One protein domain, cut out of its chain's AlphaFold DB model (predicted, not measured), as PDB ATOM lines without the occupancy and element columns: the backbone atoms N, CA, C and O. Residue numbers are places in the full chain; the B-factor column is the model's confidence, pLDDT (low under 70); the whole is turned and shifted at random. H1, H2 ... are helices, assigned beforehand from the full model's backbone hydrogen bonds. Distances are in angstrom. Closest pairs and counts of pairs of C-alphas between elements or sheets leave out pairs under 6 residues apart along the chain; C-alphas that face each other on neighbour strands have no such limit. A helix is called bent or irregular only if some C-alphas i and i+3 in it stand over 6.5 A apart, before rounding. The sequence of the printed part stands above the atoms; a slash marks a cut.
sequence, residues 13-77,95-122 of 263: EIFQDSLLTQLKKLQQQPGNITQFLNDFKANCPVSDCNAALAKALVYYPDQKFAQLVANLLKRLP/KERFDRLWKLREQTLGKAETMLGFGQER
ATOM      1  N   GLU A  13      93.151  36.109  52.851       81.50
ATOM      2  CA  GLU A  13      91.757  35.674  52.673       81.50
ATOM      3  C   GLU A  13      91.376  35.585  51.194       81.50
ATOM      4  O   GLU A  13      90.790  34.594  50.768       81.50
ATOM      5  N   ILE A  14      91.775  36.575  50.388       82.81
ATOM      6  CA  ILE A  14      91.547  36.563  48.935       82.81
ATOM      7  C   ILE A  14      92.246  35.357  48.292       82.81
ATOM      8  O   ILE A  14      91.678  34.684  47.425       82.81
ATOM      9  N   PHE A  15      93.472  35.055  48.722       83.69
ATOM     10  CA  PHE A  15      94.206  33.898  48.226       83.69
ATOM     11  C   PHE A  15      93.552  32.573  48.645       83.69
ATOM     12  O   PHE A  15      93.389  31.685  47.810       83.69
ATOM     13  N   GLN A  16      93.113  32.445  49.899       85.75
ATOM     14  CA  GLN A  16      92.393  31.257  50.370       85.75
ATOM     15  C   GLN A  16      91.070  31.047  49.614       85.75
ATOM     16  O   GLN A  16      90.795  29.929  49.182       85.75
ATOM     17  N   ASP A  17      90.299  32.105  49.347       87.38
ATOM     18  CA  ASP A  17      89.075  32.029  48.533       87.38
ATOM     19  C   ASP A  17      89.361  31.548  47.096       87.38
ATOM     20  O   ASP A  17      88.618  30.737  46.523       87.38
ATOM     21  N   SER A  18      90.471  32.009  46.512       86.88
ATOM     22  CA  SER A  18      90.945  31.544  45.204       86.88
ATOM     23  C   SER A  18      91.301  30.051  45.231       86.88
ATOM     24  O   SER A  18      90.862  29.302  44.355       86.88
ATOM     25  N   LEU A  19      92.007  29.580  46.268       87.88
ATOM     26  CA  LEU A  19      92.344  28.160  46.439       87.88
ATOM     27  C   LEU A  19      91.100  27.280  46.578       87.88
ATOM     28  O   LEU A  19      91.005  26.242  45.922       87.88
ATOM     29  N   LEU A  20      90.113  27.705  47.367       91.00
ATOM     30  CA  LEU A  20      88.839  26.989  47.496       91.00
ATOM     31  C   LEU A  20      88.112  26.896  46.147       91.00
ATOM     32  O   LEU A  20      87.547  25.852  45.808       91.00
ATOM     33  N   THR A  21      88.174  27.957  45.341       90.31
ATOM     34  CA  THR A  21      87.617  27.970  43.983       90.31
ATOM     35  C   THR A  21      88.346  26.988  43.063       90.31
ATOM     36  O   THR A  21      87.697  26.253  42.315       90.31
ATOM     37  N   GLN A  22      89.678  26.924  43.124       89.88
ATOM     38  CA  GLN A  22      90.474  25.967  42.345       89.88
ATOM     39  C   GLN A  22      90.204  24.515  42.765       89.88
ATOM     40  O   GLN A  22      89.997  23.662  41.904       89.88
ATOM     41  N   LEU A  23      90.110  24.237  44.069       93.25
ATOM     42  CA  LEU A  23      89.743  22.917  44.593       93.25
ATOM     43  C   LEU A  23      88.341  22.497  44.138       93.25
ATOM     44  O   LEU A  23      88.143  21.358  43.722       93.25
ATOM     45  N   LYS A  24      87.379  23.428  44.125       93.62
ATOM     46  CA  LYS A  24      86.034  23.187  43.580       93.62
ATOM     47  C   LYS A  24      86.055  22.859  42.091       93.62
ATOM     48  O   LYS A  24      85.355  21.942  41.671       93.62
ATOM     49  N   LYS A  25      86.876  23.553  41.298       91.81
ATOM     50  CA  LYS A  25      87.066  23.214  39.879       91.81
ATOM     51  C   LYS A  25      87.659  21.815  39.716       91.81
ATOM     52  O   LYS A  25      87.119  21.041  38.937       91.81
ATOM     53  N   LEU A  26      88.696  21.466  40.484       92.50
ATOM     54  CA  LEU A  26      89.291  20.125  40.461       92.50
ATOM     55  C   LEU A  26      88.279  19.039  40.856       92.50
ATOM     56  O   LEU A  26      88.257  17.973  40.248       92.50
ATOM     57  N   GLN A  27      87.414  19.308  41.835       94.12
ATOM     58  CA  GLN A  27      86.359  18.377  42.237       94.12
ATOM     59  C   GLN A  27      85.318  18.164  41.129       94.12
ATOM     60  O   GLN A  27      84.876  17.040  40.899       94.12
ATOM     61  N   GLN A  28      84.923  19.235  40.437       92.31
ATOM     62  CA  GLN A  28      83.939  19.183  39.352       92.31
ATOM     63  C   GLN A  28      84.518  18.609  38.052       92.31
ATOM     64  O   GLN A  28      83.796  17.988  37.274       92.31
ATOM     65  N   GLN A  29      85.810  18.826  37.809       89.50
ATOM     66  CA  GLN A  29      86.531  18.413  36.607       89.50
ATOM     67  C   GLN A  29      87.851  17.727  36.990       89.50
ATOM     68  O   GLN A  29      88.934  18.279  36.768       89.50
ATOM     69  N   PRO A  30      87.789  16.513  37.569       89.12
ATOM     70  CA  PRO A  30      88.982  15.795  37.993       89.12
ATOM     71  C   PRO A  30      89.794  15.315  36.790       89.12
ATOM     72  O   PRO A  30      89.316  15.271  35.655       89.12
ATOM     73  N   GLY A  31      91.019  14.881  37.059       88.00
ATOM     74  CA  GLY A  31      91.835  14.097  36.141       88.00
ATOM     75  C   GLY A  31      92.949  14.859  35.434       88.00
ATOM     76  O   GLY A  31      93.504  14.305  34.485       88.00
ATOM     77  N   ASN A  32      93.263  16.082  35.873       90.38
ATOM     78  CA  ASN A  32      94.413  16.853  35.401       90.38
ATOM     79  C   ASN A  32      95.121  17.568  36.568       90.38
ATOM     80  O   ASN A  32      94.994  18.779  36.766       90.38
ATOM     81  N   ILE A  33      95.858  16.788  37.367       88.81
ATOM     82  CA  ILE A  33      96.591  17.304  38.532       88.81
ATOM     83  C   ILE A  33      97.701  18.277  38.140       88.81
ATOM     84  O   ILE A  33      97.952  19.230  38.868       88.81
ATOM     85  N   THR A  34      98.333  18.084  36.981       86.56
ATOM     86  CA  THR A  34      99.395  18.969  36.489       86.56
ATOM     87  C   THR A  34      98.866  20.376  36.243       86.56
ATOM     88  O   THR A  34      99.479  21.337  36.701       86.56
ATOM     89  N   GLN A  35      97.711  20.508  35.582       88.75
ATOM     90  CA  GLN A  35      97.076  21.811  35.378       88.75
ATOM     91  C   GLN A  35      96.741  22.469  36.719       88.75
ATOM     92  O   GLN A  35      97.125  23.610  36.946       88.75
ATOM     93  N   PHE A  36      96.111  21.722  37.633       91.06
ATOM     94  CA  PHE A  36      95.797  22.222  38.971       91.06
ATOM     95  C   PHE A  36      97.046  22.724  39.711       91.06
ATOM     96  O   PHE A  36      97.043  23.832  40.238       91.06
ATOM     97  N   LEU A  37      98.126  21.938  39.727       88.81
ATOM     98  CA  LEU A  37      99.367  22.294  40.414       88.81
ATOM     99  C   LEU A  37     100.087  23.478  39.767       88.81
ATOM    100  O   LEU A  37     100.665  24.294  40.485       88.81
ATOM    101  N   ASN A  38     100.064  23.581  38.439       88.06
ATOM    102  CA  ASN A  38     100.661  24.703  37.720       88.06
ATOM    103  C   ASN A  38      99.883  25.997  37.974       88.06
ATOM    104  O   ASN A  38     100.495  27.005  38.324       88.06
ATOM    105  N   ASP A  39      98.552  25.953  37.880       85.44
ATOM    106  CA  ASP A  39      97.679  27.094  38.177       85.44
ATOM    107  C   ASP A  39      97.832  27.544  39.630       85.44
ATOM    108  O   ASP A  39      97.890  28.739  39.924       85.44
ATOM    109  N   PHE A  40      97.954  26.587  40.545       85.12
ATOM    110  CA  PHE A  40      98.214  26.847  41.951       85.12
ATOM    111  C   PHE A  40      99.566  27.545  42.172       85.12
ATOM    112  O   PHE A  40      99.615  28.602  42.803       85.12
ATOM    113  N   LYS A  41     100.661  26.988  41.635       83.88
ATOM    114  CA  LYS A  41     102.018  27.538  41.802       83.88
ATOM    115  C   LYS A  41     102.155  28.925  41.178       83.88
ATOM    116  O   LYS A  41     102.752  29.801  41.792       83.88
ATOM    117  N   ALA A  42     101.588  29.133  39.990       84.12
ATOM    118  CA  ALA A  42     101.664  30.407  39.280       84.12
ATOM    119  C   ALA A  42     100.964  31.556  40.028       84.12
ATOM    120  O   ALA A  42     101.353  32.710  39.878       84.12
ATOM    121  N   ASN A  43      99.954  31.245  40.846       79.38
ATOM    122  CA  ASN A  43      99.120  32.233  41.531       79.38
ATOM    123  C   ASN A  43      99.374  32.315  43.044       79.38
ATOM    124  O   ASN A  43      98.555  32.888  43.760       79.38
ATOM    125  N   CYS A  44     100.462  31.730  43.550       83.50
ATOM    126  CA  CYS A  44     100.768  31.709  44.974       83.50
ATOM    127  C   CYS A  44     101.571  32.957  45.404       83.50
ATOM    128  O   CYS A  44     102.732  33.089  45.019       83.50
ATOM    129  N   PRO A  45     100.999  33.871  46.217       80.62
ATOM    130  CA  PRO A  45     101.668  35.104  46.628       80.62
ATOM    131  C   PRO A  45     102.466  34.960  47.937       80.62
ATOM    132  O   PRO A  45     103.069  35.929  48.393       80.62
ATOM    133  N   VAL A  46     102.423  33.784  48.572       80.62
ATOM    134  CA  VAL A  46     103.031  33.509  49.882       80.62
ATOM    135  C   VAL A  46     104.325  32.709  49.740       80.62
ATOM    136  O   VAL A  46     104.533  32.018  48.747       80.62
ATOM    137  N   SER A  47     105.189  32.776  50.754       79.94
ATOM    138  CA  SER A  47     106.480  32.074  50.758       79.94
ATOM    139  C   SER A  47     106.350  30.548  50.809       79.94
ATOM    140  O   SER A  47     107.179  29.854  50.228       79.94
ATOM    141  N   ASP A  48     105.314  30.027  51.475       85.19
ATOM    142  CA  ASP A  48     105.038  28.591  51.562       85.19
ATOM    143  C   ASP A  48     103.654  28.257  50.993       85.19
ATOM    144  O   ASP A  48     102.630  28.213  51.683       85.19
ATOM    145  N   CYS A  49     103.635  28.013  49.685       85.88
ATOM    146  CA  CYS A  49     102.434  27.611  48.967       85.88
ATOM    147  C   CYS A  49     101.868  26.297  49.512       85.88
ATOM    148  O   CYS A  49     100.653  26.165  49.669       85.88
ATOM    149  N   ASN A  50     102.730  25.335  49.847       86.06
ATOM    150  CA  ASN A  50     102.297  24.021  50.311       86.06
ATOM    151  C   ASN A  50     101.543  24.131  51.640       86.06
ATOM    152  O   ASN A  50     100.491  23.506  51.794       86.06
ATOM    153  N   ALA A  51     102.012  24.977  52.561       87.12
ATOM    154  CA  ALA A  51     101.298  25.270  53.802       87.12
ATOM    155  C   ALA A  51      99.934  25.933  53.547       87.12
ATOM    156  O   ALA A  51      98.937  25.576  54.181       87.12
ATOM    157  N   ALA A  52      99.849  26.860  52.588       88.25
ATOM    158  CA  ALA A  52      98.587  27.508  52.242       88.25
ATOM    159  C   ALA A  52      97.570  26.550  51.603       88.25
ATOM    160  O   ALA A  52      96.378  26.643  51.905       88.25
ATOM    161  N   LEU A  53      98.028  25.612  50.770       90.31
ATOM    162  CA  LEU A  53      97.191  24.556  50.202       90.31
ATOM    163  C   LEU A  53      96.735  23.563  51.275       90.31
ATOM    164  O   LEU A  53      95.560  23.204  51.309       90.31
ATOM    165  N   ALA A  54      97.622  23.172  52.194       90.88
ATOM    166  CA  ALA A  54      97.255  22.339  53.336       90.88
ATOM    167  C   ALA A  54      96.169  23.012  54.193       90.88
ATOM    168  O   ALA A  54      95.178  22.372  54.544       90.88
ATOM    169  N   LYS A  55      96.300  24.320  54.455       90.38
ATOM    170  CA  LYS A  55      95.272  25.115  55.141       90.38
ATOM    171  C   LYS A  55      93.945  25.105  54.375       90.38
ATOM    172  O   LYS A  55      92.910  24.831  54.976       90.38
ATOM    173  N   ALA A  56      93.967  25.339  53.063       92.31
ATOM    174  CA  ALA A  56      92.758  25.338  52.240       92.31
ATOM    175  C   ALA A  56      92.042  23.975  52.247       92.31
ATOM    176  O   ALA A  56      90.816  23.926  52.308       92.31
ATOM    177  N   LEU A  57      92.796  22.871  52.237       95.00
ATOM    178  CA  LEU A  57      92.245  21.516  52.320       95.00
ATOM    179  C   LEU A  57      91.562  21.248  53.669       95.00
ATOM    180  O   LEU A  57      90.485  20.660  53.684       95.00
ATOM    181  N   VAL A  58      92.128  21.727  54.784       94.31
ATOM    182  CA  VAL A  58      91.515  21.589  56.122       94.31
ATOM    183  C   VAL A  58      90.140  22.258  56.185       94.31
ATOM    184  O   VAL A  58      89.213  21.692  56.756       94.31
ATOM    185  N   TYR A  59      89.981  23.432  55.568       91.88
ATOM    186  CA  TYR A  59      88.718  24.182  55.579       91.88
ATOM    187  C   TYR A  59      87.780  23.849  54.408       91.88
ATOM    188  O   TYR A  59      86.719  24.462  54.277       91.88
ATOM    189  N   TYR A  60      88.133  22.890  53.548       95.94
ATOM    190  CA  TYR A  60      87.315  22.559  52.387       95.94
ATOM    191  C   TYR A  60      86.021  21.821  52.797       95.94
ATOM    192  O   TYR A  60      86.091  20.866  53.568       95.94
ATOM    193  N   PRO A  61      84.826  22.188  52.292       95.62
ATOM    194  CA  PRO A  61      83.568  21.588  52.757       95.62
ATOM    195  C   PRO A  61      83.466  20.067  52.565       95.62
ATOM    196  O   PRO A  61      82.945  19.366  53.430       95.62
ATOM    197  N   ASP A  62      83.976  19.540  51.448       97.06
ATOM    198  CA  ASP A  62      84.023  18.094  51.210       97.06
ATOM    199  C   ASP A  62      85.339  17.504  51.729       97.06
ATOM    200  O   ASP A  62      86.341  17.411  51.018       97.06
ATOM    201  N   GLN A  63      85.323  17.073  52.987       96.81
ATOM    202  CA  GLN A  63      86.497  16.510  53.653       96.81
ATOM    203  C   GLN A  63      86.969  15.180  53.042       96.81
ATOM    204  O   GLN A  63      88.155  14.862  53.111       96.81
ATOM    205  N   LYS A  64      86.085  14.405  52.390       96.69
ATOM    206  CA  LYS A  64      86.501  13.174  51.693       96.69
ATOM    207  C   LYS A  64      87.324  13.519  50.460       96.69
ATOM    208  O   LYS A  64      88.378  12.923  50.239       96.69
ATOM    209  N   PHE A  65      86.864  14.496  49.681       96.75
ATOM    210  CA  PHE A  65      87.621  15.019  48.550       96.75
ATOM    211  C   PHE A  65      88.930  15.677  49.003       96.75
ATOM    212  O   PHE A  65      89.980  15.405  48.425       96.75
ATOM    213  N   ALA A  66      88.896  16.484  50.066       96.75
ATOM    214  CA  ALA A  66      90.090  17.130  50.603       96.75
ATOM    215  C   ALA A  66      91.161  16.109  51.015       96.75
ATOM    216  O   ALA A  66      92.329  16.255  50.651       96.75
ATOM    217  N   GLN A  67      90.760  15.027  51.692       96.75
ATOM    218  CA  GLN A  67      91.668  13.938  52.044       96.75
ATOM    219  C   GLN A  67      92.231  13.230  50.804       96.75
ATOM    220  O   GLN A  67      93.408  12.872  50.787       96.75
ATOM    221  N   LEU A  68      91.419  13.046  49.757       96.69
ATOM    222  CA  LEU A  68      91.865  12.450  48.499       96.69
ATOM    223  C   LEU A  68      92.944  13.308  47.819       96.69
ATOM    224  O   LEU A  68      93.973  12.782  47.396       96.69
ATOM    225  N   VAL A  69      92.740  14.627  47.764       95.81
ATOM    226  CA  VAL A  69      93.737  15.576  47.246       95.81
ATOM    227  C   VAL A  69      94.997  15.542  48.113       95.81
ATOM    228  O   VAL A  69      96.093  15.405  47.579       95.81
ATOM    229  N   ALA A  70      94.865  15.593  49.440       95.50
ATOM    230  CA  ALA A  70      96.005  15.543  50.354       95.50
ATOM    231  C   ALA A  70      96.840  14.259  50.179       95.50
ATOM    232  O   ALA A  70      98.069  14.322  50.118       95.50
ATOM    233  N   ASN A  71      96.185  13.100  50.047       96.56
ATOM    234  CA  ASN A  71      96.849  11.818  49.804       96.56
ATOM    235  C   ASN A  71      97.590  11.799  48.467       96.56
ATOM    236  O   ASN A  71      98.741  11.363  48.417       96.56
ATOM    237  N   LEU A  72      96.942  12.284  47.402       95.75
ATOM    238  CA  LEU A  72      97.551  12.401  46.081       95.75
ATOM    239  C   LEU A  72      98.819  13.257  46.161       95.75
ATOM    240  O   LEU A  72      99.893  12.786  45.798       95.75
ATOM    241  N   LEU A  73      98.719  14.472  46.707       93.62
ATOM    242  CA  LEU A  73      99.847  15.400  46.826       93.62
ATOM    243  C   LEU A  73     101.003  14.823  47.644       93.62
ATOM    244  O   LEU A  73     102.161  14.975  47.263       93.62
ATOM    245  N   LYS A  74     100.693  14.116  48.735       94.56
ATOM    246  CA  LYS A  74     101.697  13.456  49.575       94.56
ATOM    247  C   LYS A  74     102.462  12.357  48.828       94.56
ATOM    248  O   LYS A  74     103.646  12.173  49.089       94.56
ATOM    249  N   ARG A  75     101.794  11.612  47.941       96.25
ATOM    250  CA  ARG A  75     102.366  10.455  47.222       96.25
ATOM    251  C   ARG A  75     102.984  10.811  45.868       96.25
ATOM    252  O   ARG A  75     103.754  10.016  45.337       96.25
ATOM    253  N   LEU A  76     102.686  11.989  45.312       93.38
ATOM    254  CA  LEU A  76     103.233  12.427  44.022       93.38
ATOM    255  C   LEU A  76     104.769  12.370  43.948       93.38
ATOM    256  O   LEU A  76     105.251  11.826  42.959       93.38
ATOM    257  N   PRO A  77     105.544  12.833  44.953       93.56
ATOM    258  CA  PRO A  77     107.005  12.769  44.878       93.56
ATOM    259  C   PRO A  77     107.545  11.338  44.748       93.56
ATOM    260  O   PRO A  77     108.463  11.088  43.974       93.56
ATOM    261  N   LYS A  95      99.594   1.155  23.677       94.31
ATOM    262  CA  LYS A  95      98.528   0.808  24.625       94.31
ATOM    263  C   LYS A  95      99.064   0.022  25.819       94.31
ATOM    264  O   LYS A  95      98.740   0.347  26.957       94.31
ATOM    265  N   GLU A  96      99.916  -0.972  25.587       94.19
ATOM    266  CA  GLU A  96     100.513  -1.763  26.669       94.19
ATOM    267  C   GLU A  96     101.452  -0.934  27.543       94.19
ATOM    268  O   GLU A  96     101.442  -1.080  28.766       94.19
ATOM    269  N   ARG A  97     102.247  -0.041  26.938       93.81
ATOM    270  CA  ARG A  97     103.082   0.908  27.691       93.81
ATOM    271  C   ARG A  97     102.222   1.789  28.584       93.81
ATOM    272  O   ARG A  97     102.504   1.894  29.774       93.81
ATOM    273  N   PHE A  98     101.149   2.356  28.034       95.31
ATOM    274  CA  PHE A  98     100.211   3.163  28.803       95.31
ATOM    275  C   PHE A  98      99.572   2.356  29.942       95.31
ATOM    276  O   PHE A  98      99.537   2.822  31.077       95.31
ATOM    277  N   ASP A  99      99.100   1.134  29.680       95.06
ATOM    278  CA  ASP A  99      98.464   0.297  30.703       95.06
ATOM    279  C   ASP A  99      99.458  -0.097  31.823       95.06
ATOM    280  O   ASP A  99      99.058  -0.215  32.983       95.06
ATOM    281  N   ARG A 100     100.761  -0.241  31.528       94.25
ATOM    282  CA  ARG A 100     101.805  -0.418  32.560       94.25
ATOM    283  C   ARG A 100     102.011   0.838  33.405       94.25
ATOM    284  O   ARG A 100     102.048   0.729  34.627       94.25
ATOM    285  N   LEU A 101     102.095   2.011  32.777       94.50
ATOM    286  CA  LEU A 101     102.191   3.288  33.494       94.50
ATOM    287  C   LEU A 101     100.969   3.540  34.379       94.50
ATOM    288  O   LEU A 101     101.096   3.995  35.513       94.50
ATOM    289  N   TRP A 102      99.783   3.195  33.881       96.19
ATOM    290  CA  TRP A 102      98.547   3.300  34.641       96.19
ATOM    291  C   TRP A 102      98.573   2.418  35.893       96.19
ATOM    292  O   TRP A 102      98.238   2.883  36.980       96.19
ATOM    293  N   LYS A 103      99.039   1.169  35.771       96.19
ATOM    294  CA  LYS A 103      99.209   0.273  36.925       96.19
ATOM    295  C   LYS A 103     100.215   0.814  37.940       96.19
ATOM    296  O   LYS A 103      99.934   0.749  39.131       96.19
ATOM    297  N   LEU A 104     101.340   1.370  37.482       95.38
ATOM    298  CA  LEU A 104     102.320   2.011  38.364       95.38
ATOM    299  C   LEU A 104     101.684   3.161  39.159       95.38
ATOM    300  O   LEU A 104     101.864   3.241  40.371       95.38
ATOM    301  N   ARG A 105     100.887   4.016  38.503       96.12
ATOM    302  CA  ARG A 105     100.126   5.081  39.180       96.12
ATOM    303  C   ARG A 105      99.178   4.512  40.232       96.12
ATOM    304  O   ARG A 105      99.210   4.951  41.374       96.12
ATOM    305  N   GLU A 106      98.382   3.501  39.888       97.38
ATOM    306  CA  GLU A 106      97.441   2.904  40.845       97.38
ATOM    307  C   GLU A 106      98.145   2.275  42.054       97.38
ATOM    308  O   GLU A 106      97.625   2.364  43.167       97.38
ATOM    309  N   GLN A 107      99.316   1.664  41.850       96.44
ATOM    310  CA  GLN A 107     100.125   1.056  42.910       96.44
ATOM    311  C   GLN A 107     100.759   2.096  43.841       96.44
ATOM    312  O   GLN A 107     100.826   1.868  45.045       96.44
ATOM    313  N   THR A 108     101.207   3.224  43.293       96.38
ATOM    314  CA  THR A 108     101.919   4.272  44.044       96.38
ATOM    315  C   THR A 108     100.978   5.283  44.680       96.38
ATOM    316  O   THR A 108     101.111   5.621  45.851       96.38
ATOM    317  N   LEU A 109      99.998   5.764  43.922       97.06
ATOM    318  CA  LEU A 109      99.100   6.837  44.333       97.06
ATOM    319  C   LEU A 109      97.825   6.302  44.985       97.06
ATOM    320  O   LEU A 109      97.287   6.956  45.877       97.06
ATOM    321  N   GLY A 110      97.364   5.121  44.569       97.56
ATOM    322  CA  GLY A 110      96.018   4.612  44.834       97.56
ATOM    323  C   GLY A 110      95.077   4.842  43.648       97.56
ATOM    324  O   GLY A 110      95.282   5.736  42.825       97.56
ATOM    325  N   LYS A 111      94.029   4.016  43.520       97.00
ATOM    326  CA  LYS A 111      93.100   4.064  42.370       97.00
ATOM    327  C   LYS A 111      92.311   5.371  42.296       97.00
ATOM    328  O   LYS A 111      92.170   5.944  41.216       97.00
ATOM    329  N   ALA A 112      91.795   5.839  43.432       96.75
ATOM    330  CA  ALA A 112      90.997   7.060  43.485       96.75
ATOM    331  C   ALA A 112      91.865   8.295  43.200       96.75
ATOM    332  O   ALA A 112      91.480   9.149  42.408       96.75
ATOM    333  N   GLU A 113      93.066   8.343  43.774       96.88
ATOM    334  CA  GLU A 113      94.061   9.393  43.567       96.88
ATOM    335  C   GLU A 113      94.560   9.410  42.116       96.88
ATOM    336  O   GLU A 113      94.678  10.472  41.508       96.88
ATOM    337  N   THR A 114      94.772   8.233  41.521       97.19
ATOM    338  CA  THR A 114      95.146   8.103  40.106       97.19
ATOM    339  C   THR A 114      94.053   8.644  39.191       97.19
ATOM    340  O   THR A 114      94.344   9.405  38.269       97.19
ATOM    341  N   MET A 115      92.786   8.311  39.449       95.69
ATOM    342  CA  MET A 115      91.662   8.852  38.680       95.69
ATOM    343  C   MET A 115      91.495  10.361  38.881       95.69
ATOM    344  O   MET A 115      91.266  11.080  37.907       95.69
ATOM    345  N   LEU A 116      91.659  10.849  40.113       95.81
ATOM    346  CA  LEU A 116      91.640  12.276  40.424       95.81
ATOM    347  C   LEU A 116      92.750  13.027  39.683       95.81
ATOM    348  O   LEU A 116      92.517  14.137  39.214       95.81
ATOM    349  N   GLY A 117      93.945  12.444  39.578       94.50
ATOM    350  CA  GLY A 117      95.087  13.136  38.994       94.50
ATOM    351  C   GLY A 117      95.222  12.997  37.482       94.50
ATOM    352  O   GLY A 117      95.596  13.960  36.819       94.50
ATOM    353  N   PHE A 118      94.879  11.832  36.937       95.94
ATOM    354  CA  PHE A 118      95.206  11.437  35.561       95.94
ATOM    355  C   PHE A 118      93.996  10.901  34.779       95.94
ATOM    356  O   PHE A 118      94.140  10.368  33.679       95.94
ATOM    357  N   GLY A 119      92.780  11.015  35.320       94.44
ATOM    358  CA  GLY A 119      91.563  10.518  34.677       94.44
ATOM    359  C   GLY A 119      91.271  11.132  33.300       94.44
ATOM    360  O   GLY A 119      90.766  10.425  32.427       94.44
ATOM    361  N   GLN A 120      91.616  12.405  33.061       92.31
ATOM    362  CA  GLN A 120      91.441  13.025  31.738       92.31
ATOM    363  C   GLN A 120      92.424  12.430  30.733       92.31
ATOM    364  O   GLN A 120      92.020  12.050  29.636       92.31
ATOM    365  N   GLU A 121      93.687  12.260  31.138       93.75
ATOM    366  CA  GLU A 121      94.708  11.584  30.335       93.75
ATOM    367  C   GLU A 121      94.263  10.159  29.978       93.75
ATOM    368  O   GLU A 121      94.351   9.765  28.818       93.75
ATOM    369  N   ARG A 122      93.701   9.402  30.935       94.69
ATOM    370  CA  ARG A 122      93.177   8.048  30.681       94.69
ATOM    371  C   ARG A 122      92.062   8.039  29.652       94.69
ATOM    372  O   ARG A 122      92.077   7.183  28.770       94.69
TER     373      ARG A 122
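Overview. This is residues 13 to 77 and 95 to 122 of the 263 residues of the protein "Lipase chaperone" of Acinetobacter sp. neg1 (UniProt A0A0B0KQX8). Two helical hairpins, H1 with H2 and H3 with H4, sit crossed on each other at one end of an elongated body, with H6 packed on H2 and H4. H5 meets H4 and H6 with its last residues and runs from there to the other end of the body. The printed part has 93 residues with six named helices, H1 to H6 in order, and no named strand: all helix. It is compact, with a radius of gyration of the C-alphas of 13.7 A, and spans 46 by 25 by 22 A.

Along the chain. H1, residues 13 to 28, begins at C-alpha 13 (91.757, 35.674, 52.673) and is 22.6 A long. H2 is residues 33 to 42 and H3 residues 49 to 58. H4, residues 63 to 77, is 22.6 A long, and H5, residues 95 to 109, 20.6 A. H6, residues 111 to 122, ends at C-alpha 122 (93.177, 8.048, 30.681). H4 and H6 are irregular: C-alphas 74 and 77 are 7.1 A apart, C-alphas 117 and 120 8.1 A.

Arrangement. H4 and H6, the hubs, touch about perpendicular at 73 degrees, closest at the C-alphas of Leu 72 and Glu 113, 5.2 A. H3 and H4 form a hairpin at 28 degrees, closest at Leu 57 and Ala 66, C-alphas 5.2 A apart. H1 and H2 form another at 15 degrees, closest at Leu 26 and Phe 36, C-alphas 7.0 A apart. H2 touches H6 at C-alphas 33 and 117, their closest, 4.5 A apart. H5 and H6 touch only at the corner. Every O i to N i+4 pair is within hydrogen-bond range in H1, H2, H3 and H5, against 10 of 11 in H4 and 6 of 8 in H6.

Size, cuts and confidence. Residues 78 to 94 are not printed; C-alphas 77 and 95 are 25.0 A apart across the cut. Of the links printed whole, none is long. No printed residue is under pLDDT 70.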